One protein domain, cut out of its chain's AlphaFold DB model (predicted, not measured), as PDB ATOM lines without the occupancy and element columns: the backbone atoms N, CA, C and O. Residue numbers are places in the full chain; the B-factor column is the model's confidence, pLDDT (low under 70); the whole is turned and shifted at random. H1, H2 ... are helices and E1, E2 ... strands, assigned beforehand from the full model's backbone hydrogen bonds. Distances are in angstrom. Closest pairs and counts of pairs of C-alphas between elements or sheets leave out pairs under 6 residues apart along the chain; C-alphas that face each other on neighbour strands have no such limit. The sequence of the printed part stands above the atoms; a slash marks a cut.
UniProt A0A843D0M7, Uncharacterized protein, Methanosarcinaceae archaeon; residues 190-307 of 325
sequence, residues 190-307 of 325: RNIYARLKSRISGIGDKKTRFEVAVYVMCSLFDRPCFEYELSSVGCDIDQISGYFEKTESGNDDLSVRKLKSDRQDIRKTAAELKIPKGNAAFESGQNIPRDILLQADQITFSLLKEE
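What this domain is: This is residues 190 to 307 of the 325 residues of an uncharacterized protein of Methanosarcinaceae archaeon (UniProt A0A843D0M7). H2 runs through the middle of the domain, with H1 and H6 packed on one side of it and a small two-stranded sheet, E1 and E2, on the other. H3 packs on H1 and H4 packs on the first residues of H2, 206 to 210, each about perpendicular to its partner; H5 lies beyond the strands at the end away from H6, and residues 245 to 251 stick out as a loop. The printed part has 118 residues with six named helices and two named strands, in the order H1, H2, H3, H4, E1, H5, E2, H6; the sheet E1 - E2 is antiparallel and the class is mostly helix. It is compact, with a radius of gyration of the C-alphas of 13.8 A, and spans 38 by 34 by 24 A.

Where its parts are: H1 is residues 192 to 200, 12.0 A long, beginning at C-alpha 192 (98.644, 117.635, 66.217). H2 is residues 206 to 221, 22.5 A. H3 is residues 227 to 232 and H4 residues 237 to 245. E1 is residues 256 to 259, with C-alpha 256 at (112.365, 124.283, 81.012). H5 is residues 264 to 272 and E2 residues 281 to 284. H6, residues 290 to 307, is 25.9 A long and ends at C-alpha 307 (87.619, 119.309, 68.591).

How they stand to each other: H1 and H2 are the hub, touching three helices each. They form a helical hairpin but only just touch, with 3 pairs of C-alphas within 8 A, the closest being Ile 200 and Arg 209 at 6.4 A; their tilt is 34 degrees, shallow but only just. With residues 292 to 300 alone, H6 touches H2 at a steep tilt of 52 degrees, the same way; the closest C-alphas are Val 212 and Ile 292, 5.5 A. H3 touches H1, about perpendicular at 79 degrees, with C-alphas Tyr 193 and Ser 232 5.9 A apart. H2 touches H4 with residues 206 to 210 alone, the closest C-alphas being Lys 206 and Gln 239, 6.4 A. The closest C-alphas of H2 and E2 are Tyr 215 and Ser 284, 5.4 A. In the antiparallel pair E1 and E2, N 257 and O 283, and N 259 and O 281, are within hydrogen-bond range at 2.9 A each. Residues 225 to 226 pair antiparallel with residues 281 to 282 of E2. H5 touches no helix. In the six helices every O i to N i+4 pair is within hydrogen-bond range.

The domain as a whole: The C-alphas farthest apart, Ser 249 and Glu 307, are 42.0 A apart. The printed part has no cut and no long link. Its mean pLDDT is 83.3; residue 190, residues 241 to 242 and residues 245 to 253 are under 70.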
ATOM      1  N   ARG A 190      95.267 117.455  60.070       66.06
ATOM      2  CA  ARG A 190      95.003 116.413  61.088       66.06
ATOM      3  C   ARG A 190      96.170 116.149  62.036       66.06
ATOM      4  O   ARG A 190      95.960 115.510  63.060       66.06
ATOM      5  N   ASN A 191      97.381 116.611  61.728       84.50
ATOM      6  CA  ASN A 191      98.530 116.348  62.588       84.50
ATOM      7  C   ASN A 191      98.557 117.340  63.762       84.50
ATOM      8  O   ASN A 191      98.596 118.554  63.553       84.50
ATOM      9  N   ILE A 192      98.579 116.824  64.995       88.31
ATOM     10  CA  ILE A 192      98.644 117.635  66.217       88.31
ATOM     11  C   ILE A 192      99.834 118.604  66.206       88.31
ATOM     12  O   ILE A 192      99.683 119.757  66.604       88.31
ATOM     13  N   TYR A 193     100.984 118.195  65.655       91.38
ATOM     14  CA  TYR A 193     102.165 119.054  65.555       91.38
ATOM     15  C   TYR A 193     101.947 120.237  64.607       91.38
ATOM     16  O   TYR A 193     102.351 121.352  64.921       91.38
ATOM     17  N   ALA A 194     101.264 120.026  63.478       89.81
ATOM     18  CA  ALA A 194     100.967 121.092  62.521       89.81
ATOM     19  C   ALA A 194      99.964 122.105  63.099       89.81
ATOM     20  O   ALA A 194     100.135 123.317  62.942       89.81
ATOM     21  N   ARG A 195      98.958 121.620  63.839       90.25
ATOM     22  CA  ARG A 195      98.011 122.490  64.550       90.25
ATOM     23  C   ARG A 195      98.695 123.301  65.644       90.25
ATOM     24  O   ARG A 195      98.516 124.517  65.706       90.25
ATOM     25  N   LEU A 196      99.530 122.654  66.455       92.00
ATOM     26  CA  LEU A 196     100.340 123.326  67.469       92.00
ATOM     27  C   LEU A 196     101.269 124.368  66.843       92.00
ATOM     28  O   LEU A 196     101.303 125.500  67.317       92.00
ATOM     29  N   LYS A 197     101.942 124.034  65.736       92.12
ATOM     30  CA  LYS A 197     102.821 124.950  64.998       92.12
ATOM     31  C   LYS A 197     102.104 126.225  64.575       92.12
ATOM     32  O   LYS A 197     102.617 127.317  64.803       92.12
ATOM     33  N   SER A 198     100.903 126.104  64.007       89.81
ATOM     34  CA  SER A 198     100.102 127.268  63.613       89.81
ATOM     35  C   SER A 198      99.835 128.201  64.802       89.81
ATOM     36  O   SER A 198     100.010 129.413  64.686       89.81
ATOM     37  N   ARG A 199      99.507 127.647  65.976       90.50
ATOM     38  CA  ARG A 199      99.196 128.430  67.183       90.50
ATOM     39  C   ARG A 199     100.435 129.018  67.857       90.50
ATOM     40  O   ARG A 199     100.442 130.194  68.206       90.50
ATOM     41  N   ILE A 200     101.496 128.229  67.985       91.69
ATOM     42  CA  ILE A 200     102.751 128.621  68.639       91.69
ATOM     43  C   ILE A 200     103.522 129.645  67.795       91.69
ATOM     44  O   ILE A 200     104.184 130.525  68.345       91.69
ATOM     45  N   SER A 201     103.383 129.609  66.463       88.81
ATOM     46  CA  SER A 201     104.012 130.594  65.570       88.81
ATOM     47  C   SER A 201     103.569 132.044  65.823       88.81
ATOM     48  O   SER A 201     104.314 132.967  65.495       88.81
ATOM     49  N   GLY A 202     102.407 132.252  66.458       86.50
ATOM     50  CA  GLY A 202     101.909 133.575  66.843       86.50
ATOM     51  C   GLY A 202     102.677 134.237  67.994       86.50
ATOM     52  O   GLY A 202     102.542 135.442  68.199       86.50
ATOM     53  N   ILE A 203     103.502 133.488  68.732       87.50
ATOM     54  CA  ILE A 203     104.308 134.022  69.835       87.50
ATOM     55  C   ILE A 203     105.557 134.685  69.255       87.50
ATOM     56  O   ILE A 203     106.385 134.019  68.632       87.50
ATOM     57  N   GLY A 204     105.707 135.998  69.449       81.69
ATOM     58  CA  GLY A 204     106.803 136.777  68.863       81.69
ATOM     59  C   GLY A 204     108.181 136.473  69.458       81.69
ATOM     60  O   GLY A 204     109.155 136.361  68.712       81.69
ATOM     61  N   ASP A 205     108.269 136.314  70.780       86.38
ATOM     62  CA  ASP A 205     109.545 136.038  71.443       86.38
ATOM     63  C   ASP A 205     109.964 134.576  71.258       86.38
ATOM     64  O   ASP A 205     109.232 133.648  71.602       86.38
ATOM     65  N   LYS A 206     111.178 134.378  70.741       85.81
ATOM     66  CA  LYS A 206     111.782 133.064  70.511       85.81
ATOM     67  C   LYS A 206     111.936 132.274  71.813       85.81
ATOM     68  O   LYS A 206     111.736 131.062  71.787       85.81
ATOM     69  N   LYS A 207     112.272 132.949  72.921       85.38
ATOM     70  CA  LYS A 207     112.425 132.314  74.236       85.38
ATOM     71  C   LYS A 207     111.072 131.832  74.751       85.38
ATOM     72  O   LYS A 207     110.892 130.634  74.945       85.38
ATOM     73  N   THR A 208     110.113 132.745  74.897       87.81
ATOM     74  CA  THR A 208     108.767 132.403  75.377       87.81
ATOM     75  C   THR A 208     108.096 131.356  74.497       87.81
ATOM     76  O   THR A 208     107.456 130.447  75.011       87.81
ATOM     77  N   ARG A 209     108.282 131.424  73.173       90.31
ATOM     78  CA  ARG A 209     107.752 130.421  72.241       90.31
ATOM     79  C   ARG A 209     108.244 129.015  72.577       90.31
ATOM     80  O   ARG A 209     107.435 128.094  72.606       90.31
ATOM     81  N   PHE A 210     109.542 128.862  72.835       90.50
ATOM     82  CA  PHE A 210     110.129 127.579  73.212       90.50
ATOM     83  C   PHE A 210     109.580 127.078  74.554       90.50
ATOM     84  O   PHE A 210     109.152 125.929  74.643       90.50
ATOM     85  N   GLU A 211     109.515 127.938  75.574       90.88
ATOM     86  CA  GLU A 211     109.000 127.556  76.896       90.88
ATOM     87  C   GLU A 211     107.520 127.140  76.843       90.88
ATOM     88  O   GLU A 211     107.142 126.100  77.384       90.88
ATOM     89  N   VAL A 212     106.690 127.908  76.129       93.31
ATOM     90  CA  VAL A 212     105.271 127.589  75.916       93.31
ATOM     91  C   VAL A 212     105.119 126.285  75.136       93.31
ATOM     92  O   VAL A 212     104.287 125.456  75.498       93.31
ATOM     93  N   ALA A 213     105.923 126.068  74.089       93.69
ATOM     94  CA  ALA A 213     105.864 124.844  73.296       93.69
ATOM     95  C   ALA A 213     106.181 123.602  74.135       93.69
ATOM     96  O   ALA A 213     105.431 122.629  74.079       93.69
ATOM     97  N   VAL A 214     107.249 123.647  74.941       93.31
ATOM     98  CA  VAL A 214     107.604 122.548  75.850       93.31
ATOM     99  C   VAL A 214     106.481 122.303  76.854       93.31
ATOM    100  O   VAL A 214     106.078 121.158  77.038       93.31
ATOM    101  N   TYR A 215     105.928 123.359  77.452       94.38
ATOM    102  CA  TYR A 215     104.857 123.213  78.434       94.38
ATOM    103  C   TYR A 215     103.587 122.592  77.859       94.38
ATOM    104  O   TYR A 215     103.065 121.622  78.412       94.38
ATOM    105  N   VAL A 216     103.104 123.109  76.728       94.50
ATOM    106  CA  VAL A 216     101.900 122.589  76.067       94.50
ATOM    107  C   VAL A 216     102.108 121.135  75.657       94.50
ATOM    108  O   VAL A 216     101.253 120.294  75.916       94.50
ATOM    109  N   MET A 217     103.253 120.805  75.064       93.25
ATOM    110  CA  MET A 217     103.530 119.448  74.596       93.25
ATOM    111  C   MET A 217     103.673 118.449  75.750       93.25
ATOM    112  O   MET A 217     103.111 117.355  75.675       93.25
ATOM    113  N   CYS A 218     104.353 118.825  76.840       92.06
ATOM    114  CA  CYS A 218     104.433 117.989  78.038       92.06
ATOM    115  C   CYS A 218     103.055 117.775  78.666       92.06
ATOM    116  O   CYS A 218     102.743 116.662  79.074       92.06
ATOM    117  N   SER A 219     102.220 118.816  78.695       91.56
ATOM    118  CA  SER A 219     100.870 118.744  79.262       91.56
ATOM    119  C   SER A 219      99.919 117.901  78.406       91.56
ATOM    120  O   SER A 219      99.076 117.191  78.942       91.56
ATOM    121  N   LEU A 220     100.051 117.953  77.076       91.50
ATOM    122  CA  LEU A 220      99.205 117.190  76.154       91.50
ATOM    123  C   LEU A 220      99.569 115.704  76.095       91.50
ATOM    124  O   LEU A 220      98.680 114.871  75.925       91.50
ATOM    125  N   PHE A 221     100.857 115.367  76.186       90.38
ATOM    126  CA  PHE A 221     101.322 113.985  76.047       90.38
ATOM    127  C   PHE A 221     101.640 113.293  77.371       90.38
ATOM    128  O   PHE A 221     101.926 112.096  77.351       90.38
ATOM    129  N   ASP A 222     101.622 114.030  78.482       89.44
ATOM    130  CA  ASP A 222     101.990 113.550  79.818       89.44
ATOM    131  C   ASP A 222     103.383 112.888  79.848       89.44
ATOM    132  O   ASP A 222     103.627 111.863  80.484       89.44
ATOM    133  N   ARG A 223     104.320 113.451  79.071       89.38
ATOM    134  CA  ARG A 223     105.694 112.947  78.939       89.38
ATOM    135  C   ARG A 223     106.681 114.037  78.513       89.38
ATOM    136  O   ARG A 223     106.270 115.058  77.955       89.38
ATOM    137  N   PRO A 224     107.995 113.804  78.684       89.62
ATOM    138  CA  PRO A 224     109.016 114.659  78.100       89.62
ATOM    139  C   PRO A 224     108.894 114.733  76.575       89.62
ATOM    140  O   PRO A 224     108.537 113.757  75.900       89.62
ATOM    141  N   CYS A 225     109.228 115.901  76.040       90.94
ATOM    142  CA  CYS A 225     109.197 116.177  74.611       90.94
ATOM    143  C   CYS A 225     110.597 116.092  74.032       90.94
ATOM    144  O   CYS A 225     111.565 116.527  74.657       90.94
ATOM    145  N   PHE A 226     110.707 115.559  72.825       90.38
ATOM    146  CA  PHE A 226     111.996 115.402  72.168       90.38
ATOM    147  C   PHE A 226     112.251 116.520  71.163       90.38
ATOM    148  O   PHE A 226     111.328 117.097  70.591       90.38
ATOM    149  N   GLU A 227     113.525 116.798  70.915       88.38
ATOM    150  CA  GLU A 227     113.991 117.817  69.969       88.38
ATOM    151  C   GLU A 227     113.337 117.707  68.580       88.38
ATOM    152  O   GLU A 227     112.876 118.703  68.020       88.38
ATOM    153  N   TYR A 228     113.206 116.484  68.062       87.19
ATOM    154  CA  TYR A 228     112.494 116.196  66.814       87.19
ATOM    155  C   TYR A 228     111.022 116.662  66.825       87.19
ATOM    156  O   TYR A 228     110.510 117.191  65.833       87.19
ATOM    157  N   GLU A 229     110.326 116.493  67.949       89.62
ATOM    158  CA  GLU A 229     108.921 116.883  68.093       89.62
ATOM    159  C   GLU A 229     108.795 118.405  68.184       89.62
ATOM    160  O   GLU A 229     107.945 119.003  67.529       89.62
ATOM    161  N   LEU A 230     109.697 119.046  68.929       90.12
ATOM    162  CA  LEU A 230     109.758 120.503  69.050       90.12
ATOM    163  C   LEU A 230     110.070 121.167  67.700       90.12
ATOM    164  O   LEU A 230     109.437 122.164  67.345       90.12
ATOM    165  N   SER A 231     110.941 120.553  66.900       89.19
ATOM    166  CA  SER A 231     111.217 120.976  65.520       89.19
ATOM    167  C   SER A 231     109.959 120.906  64.647       89.19
ATOM    168  O   SER A 231     109.668 121.816  63.871       89.19
ATOM    169  N   SER A 232     109.150 119.856  64.821       88.06
ATOM    170  CA  SER A 232     107.888 119.677  64.088       88.06
ATOM    171  C   SER A 232     106.834 120.733  64.453       88.06
ATOM    172  O   SER A 232     106.008 121.104  63.619       88.06
ATOM    173  N   VAL A 233     106.902 121.265  65.674       90.69
ATOM    174  CA  VAL A 233     106.049 122.352  66.178       90.69
ATOM    175  C   VAL A 233     106.591 123.744  65.802       90.69
ATOM    176  O   VAL A 233     105.926 124.755  66.013       90.69
ATOM    177  N   GLY A 234     107.765 123.824  65.168       86.88
ATOM    178  CA  GLY A 234     108.366 125.083  64.716       86.88
ATOM    179  C   GLY A 234     109.235 125.780  65.765       86.88
ATOM    180  O   GLY A 234     109.354 127.005  65.730       86.88
ATOM    181  N   CYS A 235     109.808 125.016  66.700       85.94
ATOM    182  CA  CYS A 235     110.912 125.476  67.537       85.94
ATOM    183  C   CYS A 235     112.236 125.062  66.886       85.94
ATOM    184  O   CYS A 235     112.543 123.872  66.823       85.94
ATOM    185  N   ASP A 236     113.002 126.034  66.397       82.75
ATOM    186  CA  ASP A 236     114.283 125.766  65.742       82.75
ATOM    187  C   ASP A 236     115.345 125.373  66.774       82.75
ATOM    188  O   ASP A 236     115.382 125.915  67.881       82.75
ATOM    189  N   ILE A 237     116.262 124.483  66.387       74.31
ATOM    190  CA  ILE A 237     117.372 124.000  67.228       74.31
ATOM    191  C   ILE A 237     118.211 125.170  67.777       74.31
ATOM    192  O   ILE A 237     118.627 125.140  68.934       74.31
ATOM    193  N   ASP A 238     118.362 126.249  67.004       74.12
ATOM    194  CA  ASP A 238     119.068 127.472  67.419       74.12
ATOM    195  C   ASP A 238     118.382 128.207  68.584       74.12
ATOM    196  O   ASP A 238     119.026 128.892  69.380       74.12
ATOM    197  N   GLN A 239     117.054 128.092  68.701       70.44
ATOM    198  CA  GLN A 239     116.312 128.639  69.841       70.44
ATOM    199  C   GLN A 239     116.571 127.812  71.097       70.44
ATOM    200  O   GLN A 239     116.662 128.369  72.190       70.44
ATOM    201  N   ILE A 240     116.713 126.497  70.927       74.12
ATOM    202  CA  ILE A 240     116.993 125.548  72.002       74.12
ATOM    203  C   ILE A 240     118.408 125.774  72.536       74.12
ATOM    204  O   ILE A 240     118.582 125.941  73.741       74.12
ATOM    205  N   SER A 241     119.419 125.825  71.663       69.75
ATOM    206  CA  SER A 241     120.806 126.090  72.069       69.75
ATOM    207  C   SER A 241     120.943 127.464  72.728       69.75
ATOM    208  O   SER A 241     121.437 127.560  73.851       69.75
ATOM    209  N   GLY A 242     120.383 128.508  72.106       68.94
ATOM    210  CA  GLY A 242     120.422 129.872  72.633       68.94
ATOM    211  C   GLY A 242     119.669 130.063  73.955       68.94
ATOM    212  O   GLY A 242     119.989 130.988  74.706       68.94
ATOM    213  N   TYR A 243     118.691 129.204  74.267       73.81
ATOM    214  CA  TYR A 243     118.012 129.191  75.563       73.81
ATOM    215  C   TYR A 243     118.961 128.741  76.676       73.81
ATOM    216  O   TYR A 243     119.081 129.420  77.691       73.81
ATOM    217  N   PHE A 244     119.675 127.631  76.489       72.50
ATOM    218  CA  PHE A 244     120.558 127.104  77.531       72.50
ATOM    219  C   PHE A 244     121.871 127.882  77.641       72.50
ATOM    220  O   PHE A 244     122.296 128.136  78.762       72.50
ATOM    221  N   GLU A 245     122.441 128.366  76.534       65.75
ATOM    222  CA  GLU A 245     123.657 129.200  76.549       65.75
ATOM    223  C   GLU A 245     123.460 130.511  77.325       65.75
ATOM    224  O   GLU A 245     124.332 130.938  78.079       65.75
ATOM    225  N   LYS A 246     122.286 131.146  77.202       59.41
ATOM    226  CA  LYS A 246     121.951 132.352  77.980       59.41
ATOM    227  C   LYS A 246     121.621 132.070  79.440       59.41
ATOM    228  O   LYS A 246     121.567 133.013  80.228       59.41
ATOM    229  N   THR A 247     121.374 130.812  79.790       57.94
ATOM    230  CA  THR A 247     120.943 130.422  81.135       57.94
ATOM    231  C   THR A 247     121.969 129.557  81.865       57.94
ATOM    232  O   THR A 247     121.668 128.985  82.912       57.94
ATOM    233  N   GLU A 248     123.216 129.529  81.376       47.59
ATOM    234  CA  GLU A 248     124.371 128.972  82.081       47.59
ATOM    235  C   GLU A 248     124.753 129.839  83.291       47.59
ATOM    236  O   GLU A 248     125.711 130.608  83.281       47.59
ATOM    237  N   SER A 249     123.973 129.724  84.362       43.19
ATOM    238  CA  SER A 249     124.391 130.024  85.733       43.19
ATOM    239  C   SER A 249     123.420 129.365  86.709       43.19
ATOM    240  O   SER A 249     122.543 130.015  87.263       43.19
ATOM    241  N   GLY A 250     123.566 128.048  86.878       47.44
ATOM    242  CA  GLY A 250     123.343 127.350  88.152       47.44
ATOM    243  C   GLY A 250     122.011 127.513  88.892       47.44
ATOM    244  O   GLY A 250     121.986 127.219  90.081       47.44
ATOM    245  N   ASN A 251     120.927 127.952  88.250       50.47
ATOM    246  CA  ASN A 251     119.626 128.077  88.900       50.47
ATOM    247  C   ASN A 251     118.688 126.950  88.456       50.47
ATOM    248  O   ASN A 251     118.313 126.862  87.288       50.47
ATOM    249  N   ASP A 252     118.244 126.148  89.427       53.66
ATOM    250  CA  ASP A 252     117.146 125.173  89.307       53.66
ATOM    251  C   ASP A 252     115.780 125.827  88.991       53.66
ATOM    252  O   ASP A 252     114.772 125.138  88.837       53.66
ATOM    253  N   ASP A 253     115.747 127.155  88.853       62.38
ATOM    254  CA  ASP A 253     114.553 127.979  88.639       62.38
ATOM    255  C   ASP A 253     114.170 128.150  87.156       62.38
ATOM    256  O   ASP A 253     113.407 129.033  86.766       62.38
ATOM    257  N   LEU A 254     114.741 127.311  86.297       73.56
ATOM    258  CA  LEU A 254     114.441 127.274  84.874       73.56
ATOM    259  C   LEU A 254     113.019 126.753  84.621       73.56
ATOM    260  O   LEU A 254     112.642 125.679  85.091       73.56
ATOM    261  N   SER A 255     112.275 127.464  83.774       79.00
ATOM    262  CA  SER A 255     110.940 127.069  83.298       79.00
ATOM    263  C   SER A 255     110.963 125.806  82.421       79.00
ATOM    264  O   SER A 255     109.945 125.130  82.283       79.00
ATOM    265  N   VAL A 256     112.126 125.461  81.856       85.25
ATOM    266  CA  VAL A 256     112.365 124.283  81.012       85.25
ATOM    267  C   VAL A 256     113.668 123.609  81.420       85.25
ATOM    268  O   VAL A 256     114.710 124.258  81.515       85.25
ATOM    269  N   ARG A 257     113.632 122.285  81.592       85.62
ATOM    270  CA  ARG A 257     114.801 121.465  81.923       85.62
ATOM    271  C   ARG A 257     115.145 120.519  80.782       85.62
ATOM    272  O   ARG A 257     114.270 119.878  80.208       85.62
ATOM    273  N   LYS A 258     116.441 120.396  80.486       87.06
ATOM    274  CA  LYS A 258     116.978 119.364  79.590       87.06
ATOM    275  C   LYS A 258     117.269 118.109  80.406       87.06
ATOM    276  O   LYS A 258     118.050 118.154  81.357       87.06
ATOM    277  N   LEU A 259     116.654 116.988  80.050       83.81
ATOM    278  CA  LEU A 259     116.856 115.743  80.777       83.81
ATOM    279  C   LEU A 259     118.098 115.004  80.271       83.81
ATOM    280  O   LEU A 259     118.449 115.042  79.091       83.81
ATOM    281  N   LYS A 260     118.742 114.270  81.181       81.94
ATOM    282  CA  LYS A 260     119.866 113.388  80.854       81.94
ATOM    283  C   LYS A 260     119.360 112.150  80.121       81.94
ATOM    284  O   LYS A 260     118.552 111.413  80.679       81.94
ATOM    285  N   SER A 261     119.921 111.859  78.951       78.56
ATOM    286  CA  SER A 261     119.579 110.693  78.116       78.56
ATOM    287  C   SER A 261     119.780 109.329  78.799       78.56
ATOM    288  O   SER A 261     119.350 108.295  78.286       78.56
ATOM    289  N   ASP A 262     120.432 109.309  79.963       75.88
ATOM    290  CA  ASP A 262     120.674 108.103  80.750       75.88
ATOM    291  C   ASP A 262     119.524 107.709  81.676       75.88
ATOM    292  O   ASP A 262     119.533 106.592  82.199       75.88
ATOM    293  N   ARG A 263     118.516 108.572  81.866       81.81
ATOM    294  CA  ARG A 263     117.360 108.212  82.691       81.81
ATOM    295  C   ARG A 263     116.539 107.101  82.018       81.81
ATOM    296  O   ARG A 263     116.293 107.113  80.810       81.81
ATOM    297  N   GLN A 264     116.141 106.109  82.814       78.62
ATOM    298  CA  GLN A 264     115.479 104.893  82.335       78.62
ATOM    299  C   GLN A 264     114.097 105.167  81.723       78.62
ATOM    300  O   GLN A 264     113.739 104.545  80.724       78.62
ATOM    301  N   ASP A 265     113.354 106.114  82.295       80.94
ATOM    302  CA  ASP A 265     112.068 106.607  81.792       80.94
ATOM    303  C   ASP A 265     112.194 107.145  80.359       80.94
ATOM    304  O   ASP A 265     111.488 106.687  79.466       80.94
ATOM    305  N   ILE A 266     113.178 108.006  80.097       83.75
ATOM    306  CA  ILE A 266     113.415 108.584  78.764       83.75
ATOM    307  C   ILE A 266     113.799 107.509  77.758       83.75
ATOM    308  O   ILE A 266     113.316 107.524  76.629       83.75
ATOM    309  N   ARG A 267     114.666 106.566  78.144       79.25
ATOM    310  CA  ARG A 267     115.086 105.473  77.255       79.25
ATOM    311  C   ARG A 267     113.905 104.596  76.855       79.25
ATOM    312  O   ARG A 267     113.814 104.208  75.692       79.25
ATOM    313  N   LYS A 268     113.002 104.315  77.798       84.50
ATOM    314  CA  LYS A 268     111.770 103.567  77.539       84.50
ATOM    315  C   LYS A 268     110.866 104.333  76.569       84.50
ATOM    316  O   LYS A 268     110.536 103.802  75.513       84.50
ATOM    317  N   THR A 269     110.568 105.599  76.862       81.50
ATOM    318  CA  THR A 269     109.725 106.449  76.007       81.50
ATOM    319  C   THR A 269     110.321 106.636  74.606       81.50
ATOM    320  O   THR A 269     109.611 106.537  73.610       81.50
ATOM    321  N   ALA A 270     111.635 106.844  74.493       81.06
ATOM    322  CA  ALA A 270     112.316 106.983  73.207       81.06
ATOM    323  C   ALA A 270     112.267 105.690  72.375       81.06
ATOM    324  O   ALA A 270     112.126 105.755  71.153       81.06
ATOM    325  N   ALA A 271     112.365 104.522  73.020       81.62
ATOM    326  CA  ALA A 271     112.251 103.228  72.353       81.62
ATOM    327  C   ALA A 271     110.822 102.967  71.847       81.62
ATOM    328  O   ALA A 271     110.653 102.540  70.705       81.62
ATOM    329  N   GLU A 272     109.806 103.276  72.658       84.75
ATOM    330  CA  GLU A 272     108.388 103.154  72.288       84.75
ATOM    331  C   GLU A 272     108.031 104.057  71.097       84.75
ATOM    332  O   GLU A 272     107.367 103.625  70.155       84.75
ATOM    333  N   LEU A 273     108.545 105.289  71.094       81.81
ATOM    334  CA  LEU A 273     108.290 106.289  70.054       81.81
ATOM    335  C   LEU A 273     109.228 106.184  68.839       81.81
ATOM    336  O   LEU A 273     109.110 106.980  67.908       81.81
ATOM    337  N   LYS A 274     110.153 105.212  68.820       83.25
ATOM    338  CA  LYS A 274     111.156 105.015  67.752       83.25
ATOM    339  C   LYS A 274     111.986 106.276  67.460       83.25
ATOM    340  O   LYS A 274     112.312 106.565  66.307       83.25
ATOM    341  N   ILE A 275     112.336 107.026  68.500       79.44
ATOM    342  CA  ILE A 275     113.065 108.289  68.357       79.44
ATOM    343  C   ILE A 275     114.541 108.005  68.041       79.44
ATOM    344  O   ILE A 275     115.148 107.139  68.683       79.44
ATOM    345  N   PRO A 276     115.157 108.711  67.070       74.12
ATOM    346  CA  PRO A 276     116.562 108.507  66.738       74.12
ATOM    347  C   PRO A 276     117.487 108.759  67.936       74.12
ATOM    348  O   PRO A 276     117.279 109.680  68.732       74.12
ATOM    349  N   LYS A 277     118.550 107.954  68.050       71.19
ATOM    350  CA  LYS A 277     119.549 108.097  69.120       71.19
ATOM    351  C   LYS A 277     120.205 109.481  69.054       71.19
ATOM    352  O   LYS A 277     120.550 109.942  67.973       71.19
ATOM    353  N   GLY A 278     120.403 110.104  70.215       72.31
ATOM    354  CA  GLY A 278     121.043 111.420  70.332       72.31
ATOM    355  C   GLY A 278     120.082 112.609  70.411       72.31
ATOM    356  O   GLY A 278     120.551 113.715  70.652       72.31
ATOM    357  N   ASN A 279     118.767 112.400  70.283       80.81
ATOM    358  CA  ASN A 279     117.781 113.468  70.484       80.81
ATOM    359  C   ASN A 279     117.685 113.859  71.960       80.81
ATOM    360  O   ASN A 279     117.473 113.003  72.825       80.81
ATOM    361  N   ALA A 280     117.800 115.157  72.240       85.12
ATOM    362  CA  ALA A 280     117.584 115.685  73.578       85.12
ATOM    363  C   ALA A 280     116.100 115.620  73.966       85.12
ATOM    364  O   ALA A 280     115.218 115.836  73.132       85.12
ATOM    365  N   ALA A 281     115.844 115.342  75.245       88.62
ATOM    366  CA  ALA A 281     114.517 115.398  75.844       88.62
ATOM    367  C   ALA A 281     114.406 116.615  76.770       88.62
ATOM    368  O   ALA A 281     115.356 116.951  77.485       88.62
ATOM    369  N   PHE A 282     113.233 117.238  76.777       89.38
ATOM    370  CA  PHE A 282     112.916 118.433  77.546       89.38
ATOM    371  C   PHE A 282     111.645 118.216  78.364       89.38
ATOM    372  O   PHE A 282     110.711 117.551  77.915       89.38
ATOM    373  N   GLU A 283     111.611 118.787  79.562       90.00
ATOM    374  CA  GLU A 283     110.431 118.832  80.425       90.00
ATOM    375  C   GLU A 283     110.192 120.249  80.930       90.00
ATOM    376  O   GLU A 283     111.100 121.085  80.976       90.00
ATOM    377  N   SER A 284     108.960 120.492  81.361       89.06
ATOM    378  CA  SER A 284     108.615 121.716  82.073       89.06
ATOM    379  C   SER A 284     109.241 121.714  83.469       89.06
ATOM    380  O   SER A 284     109.227 120.706  84.179       89.06
ATOM    381  N   GLY A 285     109.814 122.848  83.856       84.06
ATOM    382  CA  GLY A 285     110.352 123.092  85.188       84.06
ATOM    383  C   GLY A 285     109.260 123.221  86.250       84.06
ATOM    384  O   GLY A 285     108.069 123.209  85.954       84.06
ATOM    385  N   GLN A 286     109.671 123.346  87.515       78.25
ATOM    386  CA  GLN A 286     108.730 123.561  88.624       78.25
ATOM    387  C   GLN A 286     108.264 125.018  88.726       78.25
ATOM    388  O   GLN A 286     107.162 125.263  89.212       78.25
ATOM    389  N   ASN A 287     109.073 125.970  88.257       82.25
ATOM    390  CA  ASN A 287     108.756 127.389  88.325       82.25
ATOM    391  C   ASN A 287     108.465 127.933  86.926       82.25
ATOM    392  O   ASN A 287     109.364 128.291  86.166       82.25
ATOM    393  N   ILE A 288     107.186 127.916  86.559       85.88
ATOM    394  CA  ILE A 288     106.727 128.352  85.242       85.88
ATOM    395  C   ILE A 288     106.106 129.741  85.389       85.88
ATOM    396  O   ILE A 288     105.078 129.879  86.061       85.88
ATOM    397  N   PRO A 289     106.697 130.776  84.767       88.06
ATOM    398  CA  PRO A 289     106.122 132.109  84.724       88.06
ATOM    399  C   PRO A 289     104.645 132.115  84.323       88.06
ATOM    400  O   PRO A 289     104.229 131.441  83.378       88.06
ATOM    401  N   ARG A 290     103.852 132.952  85.001       90.38
ATOM    402  CA  ARG A 290     102.408 133.081  84.751       90.38
ATOM    403  C   ARG A 290     102.082 133.398  83.291       90.38
ATOM    404  O   ARG A 290     101.083 132.910  82.772       90.38
ATOM    405  N   ASP A 291     102.924 134.181  82.628       90.19
ATOM    406  CA  ASP A 291     102.715 134.579  81.233       90.19
ATOM    407  C   ASP A 291     102.811 133.390  80.267       90.19
ATOM    408  O   ASP A 291     102.091 133.347  79.270       90.19
ATOM    409  N   ILE A 292     103.656 132.404  80.587       91.25
ATOM    410  CA  ILE A 292     103.792 131.156  79.824       91.25
ATOM    411  C   ILE A 292     102.542 130.303  80.024       91.25
ATOM    412  O   ILE A 292     101.979 129.821  79.044       91.25
ATOM    413  N   LEU A 293     102.065 130.177  81.269       92.81
ATOM    414  CA  LEU A 293     100.834 129.444  81.585       92.81
ATOM    415  C   LEU A 293      99.625 130.037  80.854       92.81
ATOM    416  O   LEU A 293      98.890 129.311  80.199       92.81
ATOM    417  N   LEU A 294      99.460 131.363  80.884       94.06
ATOM    418  CA  LEU A 294      98.354 132.034  80.196       94.06
ATOM    419  C   LEU A 294      98.383 131.799  78.680       94.06
ATOM    420  O   LEU A 294      97.337 131.570  78.074       94.06
ATOM    421  N   GLN A 295      99.563 131.845  78.060       92.81
ATOM    422  CA  GLN A 295      99.704 131.562  76.630       92.81
ATOM    423  C   GLN A 295      99.438 130.088  76.313       92.81
ATOM    424  O   GLN A 295      98.753 129.776  75.337       92.81
ATOM    425  N   ALA A 296      99.929 129.178  77.150       93.69
ATOM    426  CA  ALA A 296      99.683 127.753  77.004       93.69
ATOM    427  C   ALA A 296      98.201 127.393  77.145       93.69
ATOM    428  O   ALA A 296      97.676 126.633  76.328       93.69
ATOM    429  N   ASP A 297      97.511 127.973  78.127       93.81
ATOM    430  CA  ASP A 297      96.074 127.800  78.332       93.81
ATOM    431  C   ASP A 297      95.291 128.297  77.118       93.81
ATOM    432  O   ASP A 297      94.399 127.607  76.629       93.81
ATOM    433  N   GLN A 298      95.655 129.460  76.570       93.62
ATOM    434  CA  GLN A 298      95.029 129.992  75.357       93.62
ATOM    435  C   GLN A 298      95.205 129.056  74.158       93.62
ATOM    436  O   GLN A 298      94.248 128.834  73.409       93.62
ATOM    437  N   ILE A 299      96.399 128.490  73.973       93.25
ATOM    438  CA  ILE A 299      96.677 127.538  72.890       93.25
ATOM    439  C   ILE A 299      95.868 126.256  73.092       93.25
ATOM    440  O   ILE A 299      95.166 125.824  72.178       93.25
ATOM    441  N   THR A 300      95.917 125.680  74.290       91.69
ATOM    442  CA  THR A 300      95.236 124.422  74.619       91.69
ATOM    443  C   THR A 300      93.723 124.572  74.504       91.69
ATOM    444  O   THR A 300      93.063 123.753  73.867       91.69
ATOM    445  N   PHE A 301      93.163 125.663  75.027       91.56
ATOM    446  CA  PHE A 301      91.744 125.982  74.892       91.56
ATOM    447  C   PHE A 301      91.335 126.157  73.428       91.56
ATOM    448  O   PHE A 301      90.276 125.684  73.019       91.56
ATOM    449  N   SER A 302      92.180 126.802  72.620       89.69
ATOM    450  CA  SER A 302      91.919 126.961  71.188       89.69
ATOM    451  C   SER A 302      91.877 125.613  70.466       89.69
ATOM    452  O   SER A 302      90.986 125.405  69.650       89.69
ATOM    453  N   LEU A 303      92.782 124.686  70.801       89.69
ATOM    454  CA  LEU A 303      92.769 123.323  70.259       89.69
ATOM    455  C   LEU A 303      91.522 122.548  70.696       89.69
ATOM    456  O   LEU A 303      90.859 121.929  69.868       89.69
ATOM    457  N   LEU A 304      91.164 122.618  71.981       88.81
ATOM    458  CA  LEU A 304      89.976 121.947  72.512       88.81
ATOM    459  C   LEU A 304      88.694 122.464  71.862       88.81
ATOM    460  O   LEU A 304      87.812 121.678  71.536       88.81
ATOM    461  N   LYS A 305      88.585 123.775  71.637       87.31
ATOM    462  CA  LYS A 305      87.410 124.383  71.006       87.31
ATOM    463  C   LYS A 305      87.166 123.872  69.581       87.31
ATOM    464  O   LYS A 305      86.019 123.847  69.151       87.31
ATOM    465  N   GLU A 306      88.214 123.507  68.850       83.19
ATOM    466  CA  GLU A 306      88.088 122.962  67.491       83.19
ATOM    467  C   GLU A 306      87.600 121.512  67.479       83.19
ATOM    468  O   GLU A 306      86.900 121.116  66.551       83.19
ATOM    469  N   GLU A 307      87.965 120.731  68.494       82.56
ATOM    470  CA  GLU A 307      87.619 119.309  68.591       82.56
ATOM    471  C   GLU A 307      86.310 119.063  69.361       82.56
ATOM    472  O   GLU A 307      85.660 118.034  69.181       82.56
TER     473      GLU A 307